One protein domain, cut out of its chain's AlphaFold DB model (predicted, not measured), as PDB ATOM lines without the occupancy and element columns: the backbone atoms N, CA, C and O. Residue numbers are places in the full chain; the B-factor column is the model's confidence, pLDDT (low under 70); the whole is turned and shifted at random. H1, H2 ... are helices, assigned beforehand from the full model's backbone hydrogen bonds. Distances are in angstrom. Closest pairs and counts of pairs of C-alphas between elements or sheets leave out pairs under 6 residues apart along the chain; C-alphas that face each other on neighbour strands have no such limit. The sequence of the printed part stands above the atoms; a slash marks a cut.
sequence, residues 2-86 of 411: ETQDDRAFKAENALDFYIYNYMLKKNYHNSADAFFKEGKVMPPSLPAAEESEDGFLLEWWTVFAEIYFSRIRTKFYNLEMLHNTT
ATOM      1  N   GLU A   2     -16.397  13.619 -26.118       67.12
ATOM      2  CA  GLU A   2     -16.475  12.819 -27.343       67.12
ATOM      3  C   GLU A   2     -17.546  13.431 -28.249       67.12
ATOM      4  O   GLU A   2     -18.637  13.752 -27.761       67.12
ATOM      5  N   THR A   3     -17.227  13.670 -29.520       79.12
ATOM      6  CA  THR A   3     -18.169  14.323 -30.432       79.12
ATOM      7  C   THR A   3     -19.242  13.330 -30.880       79.12
ATOM      8  O   THR A   3     -19.056  12.114 -30.846       79.12
ATOM      9  N   GLN A   4     -20.419  13.828 -31.258       72.31
ATOM     10  CA  GLN A   4     -21.522  12.965 -31.689       72.31
ATOM     11  C   GLN A   4     -21.183  12.171 -32.962       72.31
ATOM     12  O   GLN A   4     -21.622  11.027 -33.098       72.31
ATOM     13  N   ASP A   5     -20.341  12.736 -33.828       75.06
ATOM     14  CA  ASP A   5     -19.823  12.062 -35.021       75.06
ATOM     15  C   ASP A   5     -18.892  10.895 -34.652       75.06
ATOM     16  O   ASP A   5     -18.978   9.830 -35.265       75.06
ATOM     17  N   ASP A   6     -18.096  11.022 -33.581       77.31
ATOM     18  CA  ASP A   6     -17.251   9.925 -33.083       77.31
ATOM     19  C   ASP A   6     -18.092   8.729 -32.612       77.31
ATOM     20  O   ASP A   6     -17.719   7.571 -32.814       77.31
ATOM     21  N   ARG A   7     -19.252   8.990 -31.996       76.50
ATOM     22  CA  ARG A   7     -20.161   7.934 -31.523       76.50
ATOM     23  C   ARG A   7     -20.854   7.215 -32.672       76.50
ATOM     24  O   ARG A   7     -20.963   5.991 -32.629       76.50
ATOM     25  N   ALA A   8     -21.305   7.955 -33.683       74.12
ATOM     26  CA  ALA A   8     -21.911   7.373 -34.877       74.12
ATOM     27  C   ALA A   8     -20.901   6.494 -35.627       74.12
ATOM     28  O   ALA A   8     -21.198   5.340 -35.919       74.12
ATOM     29  N   PHE A   9     -19.674   6.986 -35.819       76.44
ATOM     30  CA  PHE A   9     -18.593   6.229 -36.448       76.44
ATOM     31  C   PHE A   9     -18.247   4.943 -35.683       76.44
ATOM     32  O   PHE A   9     -18.101   3.876 -36.276       76.44
ATOM     33  N   LYS A  10     -18.165   5.008 -34.347       78.94
ATOM     34  CA  LYS A  10     -17.945   3.816 -33.511       78.94
ATOM     35  C   LYS A  10     -19.084   2.805 -33.622       78.94
ATOM     36  O   LYS A  10     -18.815   1.607 -33.652       78.94
ATOM     37  N   ALA A  11     -20.328   3.272 -33.684       81.06
ATOM     38  CA  ALA A  11     -21.491   2.403 -33.827       81.06
ATOM     39  C   ALA A  11     -21.537   1.719 -35.203       81.06
ATOM     40  O   ALA A  11     -21.801   0.520 -35.271       81.06
ATOM     41  N   GLU A  12     -21.235   2.452 -36.279       79.38
ATOM     42  CA  GLU A  12     -21.146   1.905 -37.638       79.38
ATOM     43  C   GLU A  12     -20.057   0.827 -37.726       79.38
ATOM     44  O   GLU A  12     -20.337  -0.302 -38.123       79.38
ATOM     45  N   ASN A  13     -18.853   1.119 -37.226       84.94
ATOM     46  CA  ASN A  13     -17.753   0.153 -37.232       84.94
ATOM     47  C   ASN A  13     -18.045  -1.087 -36.372       84.94
ATOM     48  O   ASN A  13     -17.644  -2.197 -36.721       84.94
ATOM     49  N   ALA A  14     -18.738  -0.916 -35.242       85.88
ATOM     50  CA  ALA A  14     -19.139  -2.037 -34.399       85.88
ATOM     51  C   ALA A  14     -20.148  -2.946 -35.116       85.88
ATOM     52  O   ALA A  14     -20.029  -4.169 -35.048       85.88
ATOM     53  N   LEU A  15     -21.113  -2.367 -35.839       88.69
ATOM     54  CA  LEU A  15     -22.074  -3.136 -36.625       88.69
ATOM     55  C   LEU A  15     -21.384  -3.927 -37.740       88.69
ATOM     56  O   LEU A  15     -21.659  -5.117 -37.892       88.69
ATOM     57  N   ASP A  16     -20.465  -3.303 -38.474       90.56
ATOM     58  CA  ASP A  16     -19.703  -3.970 -39.532       90.56
ATOM     59  C   ASP A  16     -18.894  -5.153 -38.983       90.56
ATOM     60  O   ASP A  16     -18.900  -6.242 -39.562       90.56
ATOM     61  N   PHE A  17     -18.275  -5.000 -37.810       89.38
ATOM     62  CA  PHE A  17     -17.607  -6.111 -37.133       89.38
ATOM     63  C   PHE A  17     -18.568  -7.258 -36.795       89.38
ATOM     64  O   PHE A  17     -18.252  -8.426 -37.032       89.38
ATOM     65  N   TYR A  18     -19.757  -6.948 -36.276       89.75
ATOM     66  CA  TYR A  18     -20.755  -7.966 -35.951       89.75
ATOM     67  C   TYR A  18     -21.283  -8.694 -37.192       89.75
ATOM     68  O   TYR A  18     -21.503  -9.906 -37.139       89.75
ATOM     69  N   ILE A  19     -21.436  -7.993 -38.316       92.19
ATOM     70  CA  ILE A  19     -21.813  -8.589 -39.605       92.19
ATOM     71  C   ILE A  19     -20.710  -9.527 -40.102       92.19
ATOM     72  O   ILE A  19     -20.999 -10.659 -40.494       92.19
ATOM     73  N   TYR A  20     -19.448  -9.099 -40.041       91.50
ATOM     74  CA  TYR A  20     -18.306  -9.933 -40.412       91.50
ATOM     75  C   TYR A  20     -18.223 -11.203 -39.551       91.50
ATOM     76  O   TYR A  20     -18.126 -12.311 -40.081       91.50
ATOM     77  N   ASN A  21     -18.351 -11.066 -38.227       90.19
ATOM     78  CA  ASN A  21     -18.336 -12.196 -37.298       90.19
ATOM     79  C   ASN A  21     -19.487 -13.179 -37.578       90.19
ATOM     80  O   ASN A  21     -19.277 -14.391 -37.604       90.19
ATOM     81  N   TYR A  22     -20.681 -12.665 -37.883       91.62
ATOM     82  CA  TYR A  22     -21.820 -13.486 -38.287       91.62
ATOM     83  C   TYR A  22     -21.534 -14.297 -39.559       91.62
ATOM     84  O   TYR A  22     -21.829 -15.493 -39.607       91.62
ATOM     85  N   MET A  23     -20.930 -13.680 -40.580       93.50
ATOM     86  CA  MET A  23     -20.566 -14.384 -41.814       93.50
ATOM     87  C   MET A  23     -19.556 -15.505 -41.550       93.50
ATOM     88  O   MET A  23     -19.734 -16.604 -42.073       93.50
ATOM     89  N   LEU A  24     -18.549 -15.269 -40.702       90.94
ATOM     90  CA  LEU A  24     -17.591 -16.307 -40.312       90.94
ATOM     91  C   LEU A  24     -18.270 -17.470 -39.578       90.94
ATOM     92  O   LEU A  24     -18.055 -18.624 -39.939       90.94
ATOM     93  N   LYS A  25     -19.147 -17.182 -38.610       89.75
ATOM     94  CA  LYS A  25     -19.870 -18.208 -37.837       89.75
ATOM     95  C   LYS A  25     -20.841 -19.038 -38.674       89.75
ATOM     96  O   LYS A  25     -21.093 -20.196 -38.360       89.75
ATOM     97  N   LYS A  26     -21.391 -18.469 -39.749       91.12
ATOM     98  CA  LYS A  26     -22.252 -19.188 -40.703       91.12
ATOM     99  C   LYS A  26     -21.479 -19.854 -41.849       91.12
ATOM    100  O   LYS A  26     -22.112 -20.373 -42.763       91.12
ATOM    101  N   ASN A  27     -20.145 -19.893 -41.783       92.75
ATOM    102  CA  ASN A  27     -19.252 -20.460 -42.802       92.75
ATOM    103  C   ASN A  27     -19.321 -19.754 -44.171       92.75
ATOM    104  O   ASN A  27     -19.031 -20.343 -45.212       92.75
ATOM    105  N   TYR A  28     -19.676 -18.469 -44.197       94.44
ATOM    106  CA  TYR A  28     -19.693 -17.646 -45.408       94.44
ATOM    107  C   TYR A  28     -18.345 -16.953 -45.636       94.44
ATOM    108  O   TYR A  28     -18.286 -15.734 -45.769       94.44
ATOM    109  N   HIS A  29     -17.254 -17.722 -45.692       93.88
ATOM    110  CA  HIS A  29     -15.886 -17.186 -45.739       93.88
ATOM    111  C   HIS A  29     -15.625 -16.280 -46.948       93.88
ATOM    112  O   HIS A  29     -15.132 -15.171 -46.782       93.88
ATOM    113  N   ASN A  30     -16.045 -16.685 -48.151       95.56
ATOM    114  CA  ASN A  30     -15.842 -15.881 -49.364       95.56
ATOM    115  C   ASN A  30     -16.546 -14.516 -49.276       95.56
ATOM    116  O   ASN A  30     -15.988 -13.490 -49.667       95.56
ATOM    117  N   SER A  31     -17.768 -14.506 -48.739       95.62
ATOM    118  CA  SER A  31     -18.537 -13.280 -48.522       95.62
ATOM    119  C   SER A  31     -17.941 -12.438 -47.399       95.62
ATOM    120  O   SER A  31     -17.882 -11.221 -47.533       95.62
ATOM    121  N   ALA A  32     -17.465 -13.073 -46.323       94.25
ATOM    122  CA  ALA A  32     -16.791 -12.404 -45.215       94.25
ATOM    123  C   ALA A  32     -15.513 -11.701 -45.690       94.25
ATOM    124  O   ALA A  32     -15.289 -10.546 -45.341       94.25
ATOM    125  N   ASP A  33     -14.717 -12.351 -46.539       93.75
ATOM    126  CA  ASP A  33     -13.483 -11.793 -47.094       93.75
ATOM    127  C   ASP A  33     -13.750 -10.626 -48.047       93.75
ATOM    128  O   ASP A  33     -13.047  -9.612 -48.004       93.75
ATOM    129  N   ALA A  34     -14.765 -10.743 -48.906       94.69
ATOM    130  CA  ALA A  34     -15.192  -9.647 -49.772       94.69
ATOM    131  C   ALA A  34     -15.707  -8.462 -48.941       94.69
ATOM    132  O   ALA A  34     -15.283  -7.327 -49.150       94.69
ATOM    133  N   PHE A  35     -16.543  -8.735 -47.938       93.56
ATOM    134  CA  PHE A  35     -17.082  -7.727 -47.031       93.56
ATOM    135  C   PHE A  35     -15.982  -7.035 -46.217       93.56
ATOM    136  O   PHE A  35     -15.986  -5.813 -46.095       93.56
ATOM    137  N   PHE A  36     -14.993  -7.782 -45.729       90.81
ATOM    138  CA  PHE A  36     -13.842  -7.229 -45.019       90.81
ATOM    139  C   PHE A  36     -13.034  -6.269 -45.906       90.81
ATOM    140  O   PHE A  36     -12.693  -5.162 -45.483       90.81
ATOM    141  N   LYS A  37     -12.774  -6.664 -47.162       91.25
ATOM    142  CA  LYS A  37     -12.019  -5.862 -48.139       91.25
ATOM    143  C   LYS A  37     -12.772  -4.607 -48.585       91.25
ATOM    144  O   LYS A  37     -12.165  -3.546 -48.699       91.25
ATOM    145  N   GLU A  38     -14.073  -4.717 -48.839       91.25
ATOM    146  CA  GLU A  38     -14.897  -3.612 -49.346       91.25
ATOM    147  C   GLU A  38     -15.363  -2.663 -48.237       91.25
ATOM    148  O   GLU A  38     -15.342  -1.443 -48.412       91.25
ATOM    149  N   GLY A  39     -15.757  -3.215 -47.088       83.00
ATOM    150  CA  GLY A  39     -16.287  -2.480 -45.940       83.00
ATOM    151  C   GLY A  39     -15.218  -1.796 -45.094       83.00
ATOM    152  O   GLY A  39     -15.555  -0.959 -44.265       83.00
ATOM    153  N   LYS A  40     -13.929  -2.109 -45.311       84.19
ATOM    154  CA  LYS A  40     -12.813  -1.654 -44.460       84.19
ATOM    155  C   LYS A  40     -13.107  -1.913 -42.983       84.19
ATOM    156  O   LYS A  40     -12.898  -1.036 -42.145       84.19
ATOM    157  N   VAL A  41     -13.619  -3.109 -42.692       81.12
ATOM    158  CA  VAL A  41     -14.052  -3.496 -41.349       81.12
ATOM    159  C   VAL A  41     -12.861  -3.350 -40.412       81.12
ATOM    160  O   VAL A  41     -11.899  -4.115 -40.481       81.12
ATOM    161  N   MET A  42     -12.894  -2.326 -39.562       76.69
ATOM    162  CA  MET A  42     -11.844  -2.147 -38.575       76.69
ATOM    163  C   MET A  42     -12.070  -3.176 -37.470       76.69
ATOM    164  O   MET A  42     -13.167  -3.213 -36.907       76.69
ATOM    165  N   PRO A  43     -11.071  -4.014 -37.138       66.00
ATOM    166  CA  PRO A  43     -11.173  -4.849 -35.956       66.00
ATOM    167  C   PRO A  43     -11.389  -3.915 -34.755       66.00
ATOM    168  O   PRO A  43     -10.642  -2.940 -34.597       66.00
ATOM    169  N   PRO A  44     -12.441  -4.132 -33.952       63.62
ATOM    170  CA  PRO A  44     -12.762  -3.241 -32.860       63.62
ATOM    171  C   PRO A  44     -11.602  -3.241 -31.867       63.62
ATOM    172  O   PRO A  44     -11.054  -4.282 -31.521       63.62
ATOM    173  N   SER A  45     -11.251  -2.055 -31.373       61.62
ATOM    174  CA  SER A  45     -10.326  -1.900 -30.248       61.62
ATOM    175  C   SER A  45     -10.948  -2.306 -28.906       61.62
ATOM    176  O   SER A  45     -10.280  -2.253 -27.875       61.62
ATOM    177  N   LEU A  46     -12.233  -2.674 -28.907       55.44
ATOM    178  CA  LEU A  46     -12.940  -3.145 -27.727       55.44
ATOM    179  C   LEU A  46     -12.625  -4.628 -27.501       55.44
ATOM    180  O   LEU A  46     -12.681  -5.398 -28.464       55.44
ATOM    181  N   PRO A  47     -12.327  -5.035 -26.251       51.19
ATOM    182  CA  PRO A  47     -12.171  -6.440 -25.912       51.19
ATOM    183  C   PRO A  47     -13.448  -7.147 -26.336       51.19
ATOM    184  O   PRO A  47     -14.540  -6.720 -25.951       51.19
ATOM    185  N   ALA A  48     -13.294  -8.155 -27.189       56.41
ATOM    186  CA  ALA A  48     -14.377  -8.996 -27.651       56.41
ATOM    187  C   ALA A  48     -15.253  -9.366 -26.451       56.41
ATOM    188  O   ALA A  48     -14.801 -10.063 -25.544       56.41
ATOM    189  N   ALA A  49     -16.481  -8.839 -26.419       48.72
ATOM    190  CA  ALA A  49     -17.509  -9.390 -25.561       48.72
ATOM    191  C   ALA A  49     -17.582 -10.872 -25.927       48.72
ATOM    192  O   ALA A  49     -17.825 -11.199 -27.093       48.72
ATOM    193  N   GLU A  50     -17.227 -11.700 -24.950       53.19
ATOM    194  CA  GLU A  50     -17.024 -13.135 -25.055       53.19
ATOM    195  C   GLU A  50     -18.012 -13.803 -26.001       53.19
ATOM    196  O   GLU A  50     -19.218 -13.544 -26.012       53.19
ATOM    197  N   GLU A  51     -17.421 -14.655 -26.822       60.38
ATOM    198  CA  GLU A  51     -18.000 -15.380 -27.927       60.38
ATOM    199  C   GLU A  51     -19.166 -16.260 -27.458       60.38
ATOM    200  O   GLU A  51     -19.006 -17.445 -27.189       60.38
ATOM    201  N   SER A  52     -20.376 -15.698 -27.418       67.25
ATOM    202  CA  SER A  52     -21.602 -16.491 -27.557       67.25
ATOM    203  C   SER A  52     -21.407 -17.459 -28.726       67.25
ATOM    204  O   SER A  52     -20.991 -16.996 -29.790       67.25
ATOM    205  N   GLU A  53     -21.681 -18.760 -28.565       70.62
ATOM    206  CA  GLU A  53     -21.477 -19.777 -29.616       70.62
ATOM    207  C   GLU A  53     -22.103 -19.340 -30.953       70.62
ATOM    208  O   GLU A  53     -21.453 -19.388 -32.002       70.62
ATOM    209  N   ASP A  54     -23.302 -18.763 -30.889       73.81
ATOM    210  CA  ASP A  54     -24.099 -18.329 -32.038       73.81
ATOM    211  C   ASP A  54     -23.762 -16.913 -32.553       73.81
ATOM    212  O   ASP A  54     -24.061 -16.578 -33.705       73.81
ATOM    213  N   GLY A  55     -23.072 -16.102 -31.743       83.38
ATOM    214  CA  GLY A  55     -22.604 -14.759 -32.080       83.38
ATOM    215  C   GLY A  55     -23.587 -13.646 -31.706       83.38
ATOM    216  O   GLY A  55     -24.797 -13.749 -31.903       83.38
ATOM    217  N   PHE A  56     -23.034 -12.525 -31.231       86.00
ATOM    218  CA  PHE A  56     -23.783 -11.378 -30.698       86.00
ATOM    219  C   PHE A  56     -24.887 -10.863 -31.636       86.00
ATOM    220  O   PHE A  56     -26.002 -10.585 -31.194       86.00
ATOM    221  N   LEU A  57     -24.604 -10.754 -32.941       89.88
ATOM    222  CA  LEU A  57     -25.574 -10.230 -33.907       89.88
ATOM    223  C   LEU A  57     -26.838 -11.087 -33.969       89.88
ATOM    224  O   LEU A  57     -27.936 -10.548 -34.077       89.88
ATOM    225  N   LEU A  58     -26.684 -12.411 -33.915       88.19
ATOM    226  CA  LEU A  58     -27.803 -13.329 -34.058       88.19
ATOM    227  C   LEU A  58     -28.708 -13.276 -32.825       88.19
ATOM    228  O   LEU A  58     -29.921 -13.131 -32.969       88.19
ATOM    229  N   GLU A  59     -28.128 -13.309 -31.626       89.12
ATOM    230  CA  GLU A  59     -28.876 -13.198 -30.370       89.12
ATOM    231  C   GLU A  59     -29.696 -11.908 -30.320       89.12
ATOM    232  O   GLU A  59     -30.918 -11.938 -30.148       89.12
ATOM    233  N   TRP A  60     -29.060 -10.766 -30.579       90.88
ATOM    234  CA  TRP A  60     -29.746  -9.478 -30.550       90.88
ATOM    235  C   TRP A  60     -30.766  -9.314 -31.670       90.88
ATOM    236  O   TRP A  60     -31.825  -8.720 -31.451       90.88
ATOM    237  N   TRP A  61     -30.498  -9.874 -32.850       91.31
ATOM    238  CA  TRP A  61     -31.462  -9.876 -33.943       91.31
ATOM    239  C   TRP A  61     -32.736 -10.642 -33.576       91.31
ATOM    240  O   TRP A  61     -33.834 -10.169 -33.877       91.31
ATOM    241  N   THR A  62     -32.618 -11.782 -32.885       90.50
ATOM    242  CA  THR A  62     -33.794 -12.555 -32.451       90.50
ATOM    243  C   THR A  62     -34.647 -11.788 -31.442       90.50
ATOM    244  O   THR A  62     -35.853 -11.660 -31.653       90.50
ATOM    245  N   VAL A  63     -34.033 -11.172 -30.426       91.12
ATOM    246  CA  VAL A  63     -34.739 -10.343 -29.431       91.12
ATOM    247  C   VAL A  63     -35.434  -9.157 -30.099       91.12
ATOM    248  O   VAL A  63     -36.610  -8.878 -29.849       91.12
ATOM    249  N   PHE A  64     -34.727  -8.464 -30.995       93.06
ATOM    250  CA  PHE A  64     -35.297  -7.353 -31.749       93.06
ATOM    251  C   PHE A  64     -36.510  -7.795 -32.576       93.06
ATOM    252  O   PHE A  64     -37.562  -7.149 -32.531       93.06
ATOM    253  N   ALA A  65     -36.385  -8.907 -33.302       91.50
ATOM    254  CA  ALA A  65     -37.456  -9.443 -34.127       91.50
ATOM    255  C   ALA A  65     -38.685  -9.821 -33.285       91.50
ATOM    256  O   ALA A  65     -39.809  -9.484 -33.666       91.50
ATOM    257  N   GLU A  66     -38.500 -10.454 -32.126       90.88
ATOM    258  CA  GLU A  66     -39.596 -10.813 -31.221       90.88
ATOM    259  C   GLU A  66     -40.363  -9.584 -30.726       90.88
ATOM    260  O   GLU A  66     -41.595  -9.550 -30.808       90.88
ATOM    261  N   ILE A  67     -39.660  -8.534 -30.291       93.50
ATOM    262  CA  ILE A  67     -40.283  -7.276 -29.854       93.50
ATOM    263  C   ILE A  67     -41.025  -6.609 -31.018       93.50
ATOM    264  O   ILE A  67     -42.163  -6.150 -30.861       93.50
ATOM    265  N   TYR A  68     -40.402  -6.559 -32.196       91.25
ATOM    266  CA  TYR A  68     -40.979  -5.948 -33.390       91.25
ATOM    267  C   TYR A  68     -42.276  -6.648 -33.807       91.25
ATOM    268  O   TYR A  68     -43.318  -5.998 -33.957       91.25
ATOM    269  N   PHE A  69     -42.252  -7.977 -33.924       86.75
ATOM    270  CA  PHE A  69     -43.439  -8.748 -34.273       86.75
ATOM    271  C   PHE A  69     -44.507  -8.695 -33.187       86.75
ATOM    272  O   PHE A  69     -45.684  -8.621 -33.531       86.75
ATOM    273  N   SER A  70     -44.137  -8.662 -31.906       89.69
ATOM    274  CA  SER A  70     -45.104  -8.520 -30.813       89.69
ATOM    275  C   SER A  70     -45.901  -7.223 -30.948       89.69
ATOM    276  O   SER A  70     -47.129  -7.244 -30.943       89.69
ATOM    277  N   ARG A  71     -45.222  -6.097 -31.203       84.75
ATOM    278  CA  ARG A  71     -45.877  -4.789 -31.393       84.75
ATOM    279  C   ARG A  71     -46.767  -4.731 -32.628       84.75
ATOM    280  O   ARG A  71     -47.790  -4.050 -32.627       84.75
ATOM    281  N   ILE A  72     -46.366  -5.411 -33.695       86.12
ATOM    282  CA  ILE A  72     -47.136  -5.464 -34.935       86.12
ATOM    283  C   ILE A  72     -48.379  -6.337 -34.769       86.12
ATOM    284  O   ILE A  72     -49.468  -5.932 -35.174       86.12
ATOM    285  N   ARG A  73     -48.243  -7.493 -34.116       75.69
ATOM    286  CA  ARG A  73     -49.359  -8.399 -33.838       75.69
ATOM    287  C   ARG A  73     -50.419  -7.736 -32.965       75.69
ATOM    288  O   ARG A  73     -51.589  -7.833 -33.303       75.69
ATOM    289  N   THR A  74     -50.043  -6.970 -31.938       73.56
ATOM    290  CA  THR A  74     -51.016  -6.204 -31.133       73.56
ATOM    291  C   THR A  74     -51.863  -5.260 -31.991       73.56
ATOM    292  O   THR A  74     -53.071  -5.158 -31.798       73.56
ATOM    293  N   LYS A  75     -51.262  -4.596 -32.986       72.62
ATOM    294  CA  LYS A  75     -52.004  -3.713 -33.897       72.62
ATOM    295  C   LYS A  75     -52.939  -4.490 -34.821       72.62
ATOM    296  O   LYS A  75     -54.064  -4.051 -35.025       72.62
ATOM    297  N   PHE A  76     -52.496  -5.629 -35.351       67.94
ATOM    298  CA  PHE A  76     -53.333  -6.465 -36.213       67.94
ATOM    299  C   PHE A  76     -54.508  -7.085 -35.458       67.94
ATOM    300  O   PHE A  76     -55.632  -6.971 -35.932       67.94
ATOM    301  N   TYR A  77     -54.284  -7.624 -34.259       68.25
ATOM    302  CA  TYR A  77     -55.368  -8.162 -33.437       68.25
ATOM    303  C   TYR A  77     -56.375  -7.080 -33.033       68.25
ATOM    304  O   TYR A  77     -57.577  -7.313 -33.108       68.25
ATOM    305  N   ASN A  78     -55.924  -5.867 -32.696       66.50
ATOM    306  CA  ASN A  78     -56.839  -4.758 -32.401       66.50
ATOM    307  C   ASN A  78     -57.682  -4.348 -33.621       66.50
ATOM    308  O   ASN A  78     -58.865  -4.042 -33.480       66.50
ATOM    309  N   LEU A  79     -57.092  -4.350 -34.820       70.56
ATOM    310  CA  LEU A  79     -57.801  -4.028 -36.060       70.56
ATOM    311  C   LEU A  79     -58.794  -5.127 -36.462       70.56
ATOM    312  O   LEU A  79     -59.899  -4.817 -36.902       70.56
ATOM    313  N   GLU A  80     -58.432  -6.393 -36.280       65.19
ATOM    314  CA  GLU A  80     -59.301  -7.539 -36.555       65.19
ATOM    315  C   GLU A  80     -60.480  -7.597 -35.573       65.19
ATOM    316  O   GLU A  80     -61.632  -7.729 -35.988       65.19
ATOM    317  N   MET A  81     -60.223  -7.370 -34.283       64.38
ATOM    318  CA  MET A  81     -61.262  -7.252 -33.257       64.38
ATOM    319  C   MET A  81     -62.219  -6.087 -33.537       64.38
ATOM    320  O   MET A  81     -63.435  -6.239 -33.393       64.38
ATOM    321  N   LEU A  82     -61.708  -4.936 -33.984       65.44
ATOM    322  CA  LEU A  82     -62.539  -3.795 -34.372       65.44
ATOM    323  C   LEU A  82     -63.395  -4.103 -35.609       65.44
ATOM    324  O   LEU A  82     -64.587  -3.788 -35.634       65.44
ATOM    325  N   HIS A  83     -62.813  -4.738 -36.627       63.78
ATOM    326  CA  HIS A  83     -63.525  -5.126 -37.843       63.78
ATOM    327  C   HIS A  83     -64.646  -6.134 -37.549       63.78
ATOM    328  O   HIS A  83     -65.777  -5.945 -38.002       63.78
ATOM    329  N   ASN A  84     -64.378  -7.142 -36.717       63.81
ATOM    330  CA  ASN A  84     -65.375  -8.138 -36.322       63.81
ATOM    331  C   ASN A  84     -66.485  -7.510 -35.464       63.81
ATOM    332  O   ASN A  84     -67.666  -7.743 -35.718       63.81
ATOM    333  N   THR A  85     -66.137  -6.623 -34.525       64.69
ATOM    334  CA  THR A  85     -67.116  -5.868 -33.718       64.69
ATOM    335  C   THR A  85     -68.030  -5.009 -34.596       64.69
ATOM    336  O   THR A  85     -69.247  -4.994 -34.409       64.69
ATOM    337  N   THR A  86     -67.468  -4.337 -35.603       62.19
ATOM    338  CA  THR A  86     -68.228  -3.496 -36.543       62.19
ATOM    339  C   THR A  86     -69.166  -4.334 -37.416       62.19
ATOM    340  O   THR A  86     -70.309  -3.946 -37.667       62.19
TER     341      THR A  86
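This is residues 2 to 86 of the 411 residues of the protein "LisH domain-containing protein" of Marchantia polymorpha (UniProt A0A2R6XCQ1). A helical hairpin of H1 and H2 makes a small body, and the long helix H3 sticks out from it with residues 59 to 86 as a free arm, about perpendicular to H1. That arm makes the length of the whole, and residues 2 to 9 stick out too. The printed part has 85 residues with three named helices, in the order H1, H2, H3, and no named strand; its class is all helix. It is extended, with a radius of gyration of the C-alphas of 18.8 A and spans of 57 by 37 by 26 A.

Start with H1, residues 4 to 25, and H2, residues 29 to 39: they form a hairpin, running opposite ways at a shallow tilt of 16 degrees. H1 touches H2 with residues 16 to 24 alone; look at Met 23 and Ala 32, their closest C-alphas, 5.5 A apart. Next find H3, residues 56 to 86, about perpendicular to H1 at 82 degrees. Residues 18 to 22 of H1 touch residues 56 to 58 of H3, and the closest C-alphas, those of Tyr 18 and Leu 57, are 5.7 A apart. H2 and H3 are apart. In H1 and H2 every O i to N i+4 pair is within hydrogen-bond range; in H3, 26 of 27 are.

Find C-alpha 4 at (-21.522, 12.965, -31.689); from there H1 runs 31.8 A to C-alpha 25. H2 runs 14.7 A from His 29 to Gly 39. H3 begins at C-alpha 56, (-23.783, -11.378, -30.698), and runs 45.5 A to C-alpha 86 at (-68.228, -3.496, -36.543).

The C-alphas farthest apart, those of Ser 45 and Thr 86, are 58.3 A from each other. The printed part has no cut. The link from H1 to H2 is tight; that from H2 to H3, residues 40 to 55, is long. Look for pLDDT under 70 at residue 2, residues 43 to 52, 76 to 78 and 80 to 86.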